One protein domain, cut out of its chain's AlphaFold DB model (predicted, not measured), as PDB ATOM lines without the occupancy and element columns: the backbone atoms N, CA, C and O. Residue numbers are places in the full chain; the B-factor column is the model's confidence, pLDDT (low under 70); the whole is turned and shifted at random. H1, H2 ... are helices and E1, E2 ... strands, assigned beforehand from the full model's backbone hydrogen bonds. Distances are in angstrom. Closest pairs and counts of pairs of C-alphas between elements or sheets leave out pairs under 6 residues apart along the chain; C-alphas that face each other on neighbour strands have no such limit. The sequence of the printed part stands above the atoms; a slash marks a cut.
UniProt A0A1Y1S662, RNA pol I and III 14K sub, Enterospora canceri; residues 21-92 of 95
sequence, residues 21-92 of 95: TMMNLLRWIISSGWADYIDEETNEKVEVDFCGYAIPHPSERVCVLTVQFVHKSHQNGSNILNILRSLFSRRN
ATOM      1  N   THR A  21     -21.204 -39.177 111.595       92.94
ATOM      2  CA  THR A  21     -20.710 -40.424 111.008       92.94
ATOM      3  C   THR A  21     -21.646 -41.573 111.361       92.94
ATOM      4  O   THR A  21     -22.184 -42.226 110.463       92.94
ATOM      5  N   MET A  22     -21.903 -41.777 112.657       92.44
ATOM      6  CA  MET A  22     -22.827 -42.816 113.116       92.44
ATOM      7  C   MET A  22     -24.260 -42.514 112.678       92.44
ATOM      8  O   MET A  22     -24.958 -43.383 112.150       92.44
ATOM      9  N   MET A  23     -24.693 -41.263 112.829       94.62
ATOM     10  CA  MET A  23     -26.073 -40.878 112.552       94.62
ATOM     11  C   MET A  23     -26.430 -40.944 111.063       94.62
ATOM     12  O   MET A  23     -27.546 -41.338 110.720       94.62
ATOM     13  N   ASN A  24     -25.494 -40.636 110.155       94.62
ATOM     14  CA  ASN A  24     -25.715 -40.810 108.716       94.62
ATOM     15  C   ASN A  24     -25.906 -42.278 108.334       94.62
ATOM     16  O   ASN A  24     -26.786 -42.582 107.521       94.62
ATOM     17  N   LEU A  25     -25.104 -43.171 108.919       93.06
ATOM     18  CA  LEU A  25     -25.227 -44.611 108.704       93.06
ATOM     19  C   LEU A  25     -26.561 -45.120 109.246       93.06
ATOM     20  O   LEU A  25     -27.302 -45.778 108.519       93.06
ATOM     21  N   LEU A  26     -26.902 -44.760 110.485       92.12
ATOM     22  CA  LEU A  26     -28.152 -45.161 111.122       92.12
ATOM     23  C   LEU A  26     -29.369 -44.700 110.311       92.12
ATOM     24  O   LEU A  26     -30.252 -45.505 110.009       92.12
ATOM     25  N   ARG A  27     -29.379 -43.432 109.882       94.19
ATOM     26  CA  ARG A  27     -30.411 -42.876 108.999       94.19
ATOM     27  C   ARG A  27     -30.559 -43.712 107.730       94.19
ATOM     28  O   ARG A  27     -31.674 -44.077 107.375       94.19
ATOM     29  N   TRP A  28     -29.452 -44.023 107.052       93.31
ATOM     30  CA  TRP A  28     -29.488 -44.794 105.810       93.31
ATOM     31  C   TRP A  28     -30.015 -46.214 106.024       93.31
ATOM     32  O   TRP A  28     -30.877 -46.647 105.264       93.31
ATOM     33  N   ILE A  29     -29.557 -46.916 107.063       91.56
ATOM     34  CA  ILE A  29     -29.996 -48.286 107.374       91.56
ATOM     35  C   ILE A  29     -31.506 -48.324 107.634       91.56
ATOM     36  O   ILE A  29     -32.214 -49.157 107.067       91.56
ATOM     37  N   ILE A  30     -32.000 -47.397 108.460       90.50
ATOM     38  CA  ILE A  30     -33.422 -47.306 108.805       90.50
ATOM     39  C   ILE A  30     -34.249 -46.944 107.561       90.50
ATOM     40  O   ILE A  30     -35.231 -47.619 107.267       90.50
ATOM     41  N   SER A  31     -33.840 -45.927 106.793       90.00
ATOM     42  CA  SER A  31     -34.555 -45.505 105.577       90.00
ATOM     43  C   SER A  31     -34.522 -46.532 104.447       90.00
ATOM     44  O   SER A  31     -35.426 -46.544 103.621       90.00
ATOM     45  N   SER A  32     -33.493 -47.379 104.376       87.31
ATOM     46  CA  SER A  32     -33.354 -48.372 103.301       87.31
ATOM     47  C   SER A  32     -34.198 -49.629 103.533       87.31
ATOM     48  O   SER A  32     -34.136 -50.552 102.726       87.31
ATOM     49  N   GLY A  33     -34.942 -49.708 104.643       77.88
ATOM     50  CA  GLY A  33     -35.742 -50.885 104.989       77.88
ATOM     51  C   GLY A  33     -34.914 -52.090 105.443       77.88
ATOM     52  O   GLY A  33     -35.435 -53.195 105.504       77.88
ATOM     53  N   TRP A  34     -33.629 -51.899 105.776       73.19
ATOM     54  CA  TRP A  34     -32.765 -52.963 106.314       73.19
ATOM     55  C   TRP A  34     -33.088 -53.296 107.775       73.19
ATOM     56  O   TRP A  34     -32.731 -54.362 108.283       73.19
ATOM     57  N   ALA A  35     -33.772 -52.377 108.453       65.81
ATOM     58  CA  ALA A  35     -34.360 -52.594 109.759       65.81
ATOM     59  C   ALA A  35     -35.693 -53.348 109.621       65.81
ATOM     60  O   ALA A  35     -36.757 -52.790 109.876       65.81
ATOM     61  N   ASP A  36     -35.643 -54.614 109.202       68.44
ATOM     62  CA  ASP A  36     -36.816 -55.487 109.282       68.44
ATOM     63  C   ASP A  36     -37.182 -55.679 110.762       68.44
ATOM     64  O   ASP A  36     -36.442 -56.313 111.523       68.44
ATOM     65  N   TYR A  37     -38.313 -55.103 111.163       79.88
ATOM     66  CA  TYR A  37     -38.920 -55.257 112.479       79.88
ATOM     67  C   TYR A  37     -40.403 -55.592 112.306       79.88
ATOM     68  O   TYR A  37     -41.077 -55.034 111.437       79.88
ATOM     69  N   ILE A  38     -40.890 -56.532 113.111       84.38
ATOM     70  CA  ILE A  38     -42.303 -56.904 113.189       84.38
ATOM     71  C   ILE A  38     -42.800 -56.379 114.530       84.38
ATOM     72  O   ILE A  38     -42.189 -56.666 115.559       84.38
ATOM     73  N   ASP A  39     -43.866 -55.588 114.501       83.75
ATOM     74  CA  ASP A  39     -44.531 -55.118 115.712       83.75
ATOM     75  C   ASP A  39     -45.154 -56.323 116.424       83.75
ATOM     76  O   ASP A  39     -45.906 -57.093 115.827       83.75
ATOM     77  N   GLU A  40     -44.805 -56.524 117.691       80.62
ATOM     78  CA  GLU A  40     -45.236 -57.689 118.468       80.62
ATOM     79  C   GLU A  40     -46.731 -57.644 118.817       80.62
ATOM     80  O   GLU A  40     -47.338 -58.691 119.039       80.62
ATOM     81  N   GLU A  41     -47.334 -56.454 118.855       81.06
ATOM     82  CA  GLU A  41     -48.747 -56.277 119.192       81.06
ATOM     83  C   GLU A  41     -49.643 -56.516 117.972       81.06
ATOM     84  O   GLU A  41     -50.663 -57.202 118.069       81.06
ATOM     85  N   THR A  42     -49.262 -55.976 116.812       82.12
ATOM     86  CA  THR A  42     -50.057 -56.086 115.576       82.12
ATOM     87  C   THR A  42     -49.651 -57.270 114.701       82.12
ATOM     88  O   THR A  42     -50.426 -57.686 113.839       82.12
ATOM     89  N   ASN A  43     -48.463 -57.843 114.928       84.50
ATOM     90  CA  ASN A  43     -47.826 -58.846 114.072       84.50
ATOM     91  C   ASN A  43     -47.659 -58.372 112.612       84.50
ATOM     92  O   ASN A  43     -47.653 -59.172 111.673       84.50
ATOM     93  N   GLU A  44     -47.526 -57.058 112.414       86.50
ATOM     94  CA  GLU A  44     -47.322 -56.433 111.109       86.50
ATOM     95  C   GLU A  44     -45.871 -55.979 110.939       86.50
ATOM     96  O   GLU A  44     -45.177 -55.612 111.891       86.50
ATOM     97  N   LYS A  45     -45.397 -55.983 109.689       85.69
ATOM     98  CA  LYS A  45     -44.090 -55.417 109.365       85.69
ATOM     99  C   LYS A  45     -44.129 -53.906 109.589       85.69
ATOM    100  O   LYS A  45     -44.976 -53.200 109.040       85.69
ATOM    101  N   VAL A  46     -43.165 -53.400 110.349       87.25
ATOM    102  CA  VAL A  46     -43.007 -51.967 110.568       87.25
ATOM    103  C   VAL A  46     -42.203 -51.372 109.421       87.25
ATOM    104  O   VAL A  46     -41.001 -51.596 109.291       87.25
ATOM    105  N   GLU A  47     -42.881 -50.595 108.584       89.12
ATOM    106  CA  GLU A  47     -42.270 -49.875 107.470       89.12
ATOM    107  C   GLU A  47     -42.039 -48.405 107.828       89.12
ATOM    108  O   GLU A  47     -42.920 -47.730 108.371       89.12
ATOM    109  N   VAL A  48     -40.845 -47.902 107.512       89.44
ATOM    110  CA  VAL A  48     -40.441 -46.515 107.767       89.44
ATOM    111  C   VAL A  48     -40.687 -45.670 106.518       89.44
ATOM    112  O   VAL A  48     -40.147 -45.963 105.458       89.44
ATOM    113  N   ASP A  49     -41.466 -44.599 106.665       90.25
ATOM    114  CA  ASP A  49     -41.739 -43.593 105.625       90.25
ATOM    115  C   ASP A  49     -40.641 -42.515 105.616       90.25
ATOM    116  O   ASP A  49     -40.156 -42.080 104.572       90.25
ATOM    117  N   PHE A  50     -40.185 -42.110 106.806       90.88
ATOM    118  CA  PHE A  50     -39.153 -41.089 106.959       90.88
ATOM    119  C   PHE A  50     -38.234 -41.378 108.145       90.88
ATOM    120  O   PHE A  50     -38.681 -41.718 109.239       90.88
ATOM    121  N   CYS A  51     -36.934 -41.169 107.942       92.44
ATOM    122  CA  CYS A  51     -35.944 -41.133 109.008       92.44
ATOM    123  C   CYS A  51     -34.986 -39.969 108.759       92.44
ATOM    124  O   CYS A  51     -34.411 -39.828 107.676       92.44
ATOM    125  N   GLY A  52     -34.819 -39.126 109.769       93.94
ATOM    126  CA  GLY A  52     -33.932 -37.974 109.729       93.94
ATOM    127  C   GLY A  52     -33.340 -37.719 111.100       93.94
ATOM    128  O   GLY A  52     -33.872 -38.179 112.107       93.94
ATOM    129  N   TYR A  53     -32.242 -36.980 111.145       95.38
ATOM    130  CA  TYR A  53     -31.674 -36.531 112.404       95.38
ATOM    131  C   TYR A  53     -31.190 -35.091 112.288       95.38
ATOM    132  O   TYR A  53     -30.923 -34.605 111.187       95.38
ATOM    133  N   ALA A  54     -31.072 -34.428 113.430       94.88
ATOM    134  CA  ALA A  54     -30.461 -33.117 113.543       94.88
ATOM    135  C   ALA A  54     -29.536 -33.085 114.761       94.88
ATOM    136  O   ALA A  54     -29.876 -33.632 115.809       94.88
ATOM    137  N   ILE A  55     -28.383 -32.436 114.624       94.56
ATOM    138  CA  ILE A  55     -27.562 -32.030 115.768       94.56
ATOM    139  C   ILE A  55     -27.963 -30.582 116.064       94.56
ATOM    140  O   ILE A  55     -27.759 -29.743 115.180       94.56
ATOM    141  N   PRO A  56     -28.575 -30.274 117.223       91.75
ATOM    142  CA  PRO A  56     -29.104 -28.936 117.490       91.75
ATOM    143  C   PRO A  56     -28.018 -27.861 117.421       91.75
ATOM    144  O   PRO A  56     -28.235 -26.785 116.862       91.75
ATOM    145  N   HIS A  57     -26.830 -28.182 117.935       93.62
ATOM    146  CA  HIS A  57     -25.661 -27.321 117.873       93.62
ATOM    147  C   HIS A  57     -24.362 -28.149 117.771       93.62
ATOM    148  O   HIS A  57     -24.230 -29.132 118.494       93.62
ATOM    149  N   PRO A  58     -23.356 -27.758 116.956       89.81
ATOM    150  CA  PRO A  58     -22.134 -28.555 116.751       89.81
ATOM    151  C   PRO A  58     -21.300 -28.833 118.010       89.81
ATOM    152  O   PRO A  58     -20.476 -29.741 118.020       89.81
ATOM    153  N   SER A  59     -21.458 -28.018 119.056       92.62
ATOM    154  CA  SER A  59     -20.778 -28.218 120.346       92.62
ATOM    155  C   SER A  59     -21.526 -29.156 121.290       92.62
ATOM    156  O   SER A  59     -20.960 -29.569 122.300       92.62
ATOM    157  N   GLU A  60     -22.789 -29.458 121.004       91.06
ATOM    158  CA  GLU A  60     -23.562 -30.404 121.793       91.06
ATOM    159  C   GLU A  60     -23.239 -31.830 121.361       91.06
ATOM    160  O   GLU A  60     -23.036 -32.124 120.185       91.06
ATOM    161  N   ARG A  61     -23.223 -32.736 122.335       92.69
ATOM    162  CA  ARG A  61     -23.050 -34.171 122.105       92.69
ATOM    163  C   ARG A  61     -24.393 -34.886 122.125       92.69
ATOM    164  O   ARG A  61     -24.545 -35.908 122.785       92.69
ATOM    165  N   VAL A  62     -25.381 -34.304 121.450       94.88
ATOM    166  CA  VAL A  62     -26.723 -34.873 121.331       94.88
ATOM    167  C   VAL A  62     -27.201 -34.786 119.890       94.88
ATOM    168  O   VAL A  62     -27.090 -33.757 119.224       94.88
ATOM    169  N   CYS A  63     -27.742 -35.894 119.410       94.75
ATOM    170  CA  CYS A  63     -28.384 -36.013 118.118       94.75
ATOM    171  C   CYS A  63     -29.868 -36.297 118.331       94.75
ATOM    172  O   CYS A  63     -30.233 -37.233 119.037       94.75
ATOM    173  N   VAL A  64     -30.734 -35.531 117.678       94.19
ATOM    174  CA  VAL A  64     -32.182 -35.734 117.714       94.19
ATOM    175  C   VAL A  64     -32.591 -36.550 116.495       94.19
ATOM    176  O   VAL A  64     -32.566 -36.050 115.372       94.19
ATOM    177  N   LEU A  65     -32.959 -37.812 116.704       93.31
ATOM    178  CA  LEU A  65     -33.459 -38.726 115.681       93.31
ATOM    179  C   LEU A  65     -34.986 -38.618 115.569       93.31
ATOM    180  O   LEU A  65     -35.713 -38.680 116.556       93.31
ATOM    181  N   THR A  66     -35.479 -38.510 114.340       93.12
ATOM    182  CA  THR A  66     -36.901 -38.517 113.997       93.12
ATOM    183  C   THR A  66     -37.195 -39.709 113.096       93.12
ATOM    184  O   THR A  66     -36.623 -39.811 112.012       93.12
ATOM    185  N   VAL A  67     -38.124 -40.571 113.512       90.62
ATOM    186  CA  VAL A  67     -38.599 -41.717 112.724       90.62
ATOM    187  C   VAL A  67     -40.109 -41.604 112.546       90.62
ATOM    188  O   VAL A  67     -40.842 -41.389 113.513       90.62
ATOM    189  N   GLN A  68     -40.572 -41.733 111.307       90.44
ATOM    190  CA  GLN A  68     -41.987 -41.800 110.962       90.44
ATOM    191  C   GLN A  68     -42.258 -43.099 110.224       90.44
ATOM    192  O   GLN A  68     -41.609 -43.399 109.220       90.44
ATOM    193  N   PHE A  69     -43.237 -43.848 110.710       89.88
ATOM    194  CA  PHE A  69     -43.701 -45.058 110.049       89.88
ATOM    195  C   PHE A  69     -44.776 -44.754 109.007       89.88
ATOM    196  O   PHE A  69     -45.483 -43.745 109.086       89.88
ATOM    197  N   VAL A  70     -44.917 -45.665 108.045       89.06
ATOM    198  CA  VAL A  70     -45.978 -45.625 107.029       89.06
ATOM    199  C   VAL A  70     -47.352 -45.686 107.701       89.06
ATOM    200  O   VAL A  70     -48.253 -44.903 107.385       89.06
ATOM    201  N   HIS A  71     -47.494 -46.576 108.686       88.00
ATOM    202  CA  HIS A  71     -48.729 -46.777 109.432       88.00
ATOM    203  C   HIS A  71     -48.702 -46.035 110.766       88.00
ATOM    204  O   HIS A  71     -47.789 -46.188 111.575       88.00
ATOM    205  N   LYS A  72     -49.764 -45.265 111.031       85.44
ATOM    206  CA  LYS A  72     -49.913 -44.518 112.287       85.44
ATOM    207  C   LYS A  72     -49.992 -45.437 113.515       85.44
ATOM    208  O   LYS A  72     -49.568 -45.019 114.585       85.44
ATOM    209  N   SER A  73     -50.512 -46.658 113.369       86.88
ATOM    210  CA  SER A  73     -50.558 -47.673 114.434       86.88
ATOM    211  C   SER A  73     -49.171 -47.988 114.993       86.88
ATOM    212  O   SER A  73     -49.013 -48.117 116.201       86.88
ATOM    213  N   HIS A  74     -48.153 -48.018 114.131       88.06
ATOM    214  CA  HIS A  74     -46.781 -48.334 114.527       88.06
ATOM    215  C   HIS A  74     -46.045 -47.150 115.164       88.06
ATOM    216  O   HIS A  74     -44.946 -47.330 115.683       88.06
ATOM    217  N   GLN A  75     -46.623 -45.942 115.132       88.62
ATOM    218  CA  GLN A  75     -46.018 -44.709 115.639       88.62
ATOM    219  C   GLN A  75     -46.080 -44.662 117.171       88.62
ATOM    220  O   GLN A  75     -46.799 -43.856 117.754       88.62
ATOM    221  N   ASN A  76     -45.275 -45.508 117.817       88.25
ATOM    222  CA  ASN A  76     -45.038 -45.520 119.260       88.25
ATOM    223  C   ASN A  76     -43.530 -45.619 119.596       88.25
ATOM    224  O   ASN A  76     -42.711 -46.031 118.770       88.25
ATOM    225  N   GLY A  77     -43.151 -45.199 120.808       87.00
ATOM    226  CA  GLY A  77     -41.745 -45.151 121.227       87.00
ATOM    227  C   GLY A  77     -41.096 -46.534 121.324       87.00
ATOM    228  O   GLY A  77     -39.914 -46.680 121.010       87.00
ATOM    229  N   SER A  78     -41.869 -47.559 121.694       88.19
ATOM    230  CA  SER A  78     -41.398 -48.943 121.803       88.19
ATOM    231  C   SER A  78     -40.898 -49.476 120.463       88.19
ATOM    232  O   SER A  78     -39.795 -50.013 120.400       88.19
ATOM    233  N   ASN A  79     -41.641 -49.246 119.381       89.19
ATOM    234  CA  ASN A  79     -41.274 -49.681 118.035       89.19
ATOM    235  C   ASN A  79     -39.985 -49.018 117.550       89.19
ATOM    236  O   ASN A  79     -39.113 -49.686 116.993       89.19
ATOM    237  N   ILE A  80     -39.814 -47.718 117.813       89.06
ATOM    238  CA  ILE A  80     -38.577 -47.016 117.451       89.06
ATOM    239  C   ILE A  80     -37.393 -47.587 118.245       89.06
ATOM    240  O   ILE A  80     -36.349 -47.893 117.666       89.06
ATOM    241  N   LEU A  81     -37.551 -47.796 119.556       89.00
ATOM    242  CA  LEU A  81     -36.508 -48.406 120.387       89.00
ATOM    243  C   LEU A  81     -36.179 -49.838 119.948       89.00
ATOM    244  O   LEU A  81     -35.012 -50.224 119.953       89.00
ATOM    245  N   ASN A  82     -37.178 -50.622 119.548       88.81
ATOM    246  CA  ASN A  82     -36.988 -51.996 119.099       88.81
ATOM    247  C   ASN A  82     -36.256 -52.073 117.757       88.81
ATOM    248  O   ASN A  82     -35.376 -52.921 117.601       88.81
ATOM    249  N   ILE A  83     -36.512 -51.142 116.833       88.25
ATOM    250  CA  ILE A  83     -35.705 -50.989 115.612       88.25
ATOM    251  C   ILE A  83     -34.244 -50.713 115.961       88.25
ATOM    252  O   ILE A  83     -33.349 -51.389 115.457       88.25
ATOM    253  N   LEU A  84     -33.979 -49.763 116.857       88.38
ATOM    254  CA  LEU A  84     -32.607 -49.456 117.264       88.38
ATOM    255  C   LEU A  84     -31.939 -50.682 117.908       88.38
ATOM    256  O   LEU A  84     -30.826 -51.057 117.537       88.38
ATOM    257  N   ARG A  85     -32.638 -51.374 118.814       87.31
ATOM    258  CA  ARG A  85     -32.150 -52.604 119.460       87.31
ATOM    259  C   ARG A  85     -31.868 -53.722 118.463       87.31
ATOM    260  O   ARG A  85     -30.869 -54.422 118.639       87.31
ATOM    261  N   SER A  86     -32.697 -53.902 117.436       84.06
ATOM    262  CA  SER A  86     -32.500 -54.956 116.435       84.06
ATOM    263  C   SER A  86     -31.231 -54.703 115.616       84.06
ATOM    264  O   SER A  86     -30.446 -55.628 115.397       84.06
ATOM    265  N   LEU A  87     -30.961 -53.442 115.268       83.50
ATOM    266  CA  LEU A  87     -29.739 -53.036 114.574       83.50
ATOM    267  C   LEU A  87     -28.486 -53.264 115.427       83.50
ATOM    268  O   LEU A  87     -27.498 -53.808 114.931       83.50
ATOM    269  N   PHE A  88     -28.528 -52.921 116.718       77.38
ATOM    270  CA  PHE A  88     -27.395 -53.154 117.621       77.38
ATOM    271  C   PHE A  88     -27.198 -54.636 117.971       77.38
ATOM    272  O   PHE A  88     -26.061 -55.086 118.104       77.38
ATOM    273  N   SER A  89     -28.272 -55.425 118.063       72.50
ATOM    274  CA  SER A  89     -28.200 -56.857 118.397       72.50
ATOM    275  C   SER A  89     -27.628 -57.703 117.259       72.50
ATOM    276  O   SER A  89     -26.867 -58.639 117.512       72.50
ATOM    277  N   ARG A  90     -27.903 -57.341 115.994       62.16
ATOM    278  CA  ARG A  90     -27.334 -58.019 114.810       62.16
ATOM    279  C   ARG A  90     -25.800 -57.994 114.778       62.16
ATOM    280  O   ARG A  90     -25.189 -58.845 114.140       62.16
ATOM    281  N   ARG A  91     -25.164 -57.083 115.522       52.00
ATOM    282  CA  ARG A  91     -23.702 -56.971 115.641       52.00
ATOM    283  C   ARG A  91     -23.046 -58.168 116.351       52.00
ATOM    284  O   ARG A  91     -21.861 -58.403 116.140       52.00
ATOM    285  N   ASN A  92     -23.801 -58.937 117.143       48.00
ATOM    286  CA  ASN A  92     -23.268 -60.047 117.949       48.00
ATOM    287  C   ASN A  92     -23.376 -61.431 117.283       48.00
ATOM    288  O   ASN A  92     -22.803 -62.384 117.795       48.00
TER     289      ASN A  92
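What this domain is: This is residues 21 to 92 of the 95 residues of the protein "RNA pol I and III 14K sub" of Enterospora canceri (UniProt A0A1Y1S662). A long two-stranded hairpin, E1 and E2, has one helix, H1, packed lengthwise along it, mainly over E1, while a second helix, H2, starts beside E2 with residues 77 to 80 and runs off crosswise. The turn of the hairpin around Ser 59 and a long loop around Asn 43 make the two ends of the longest axis. The printed part has 72 residues with two named helices and two named strands, in the order H1, E1, E2, H2; the sheet has the order E1 - E2 and is antiparallel, and the class is mixed, helices and strands. It is compact, with a radius of gyration of the C-alphas of 12.7 A and spans of 41 by 30 by 19 A.

How they stand to each other: Start with H1, residues 21 to 31, and look from it to E1, residues 48 to 54: you will find 10 pairs of C-alphas within 8 A, the closest being those of Ser 31 and Cys 51, 5.7 A apart. From H1 to E2, residues 62 to 69, there is 1 such pair, the C-alphas of Met 23 and Cys 63, 7.7 A apart. E1 and E2 are antiparallel neighbours and a hairpin, with 165 degrees between their directions. Look there for N 52 and O 66, 3.0 A apart, and N 66 and O 52, 2.8 A apart, both within hydrogen-bond range. Go on to H2, residues 77 to 92: its closest C-alpha pair with E2 is Val 67 and Ile 80, 7.1 A apart. H2 and E1 are apart, and H1 and H2 are near each other, with 6 pairs of C-alphas within 10 A. In H1 every O i to N i+4 pair is within hydrogen-bond range; in H2, 10 of 12 are.

Where its parts are: Find C-alpha 21 at (-20.710, -40.424, 111.008); from there H1 runs 15.7 A to C-alpha 31. E1 measures 17.7 A from C-alpha 48, at (-40.441, -46.515, 107.767), to C-alpha 54. E2 comes back over 22.8 A, from C-alpha 62 to C-alpha 69. H2 runs 24.0 A from C-alpha 77 to C-alpha 92 at (-23.268, -60.047, 117.949).

The domain as a whole: The two C-alphas farthest apart are those of Asn 43 and Ser 59, 41.3 A. The printed part has no cut. The link from H1 to E1, residues 32 to 47, is long; those from E1 to E2 and from E2 to H2 are short. The mean pLDDT of the printed part is 86.7; look for values under 70 at residues 35 to 36 and 90 to 92.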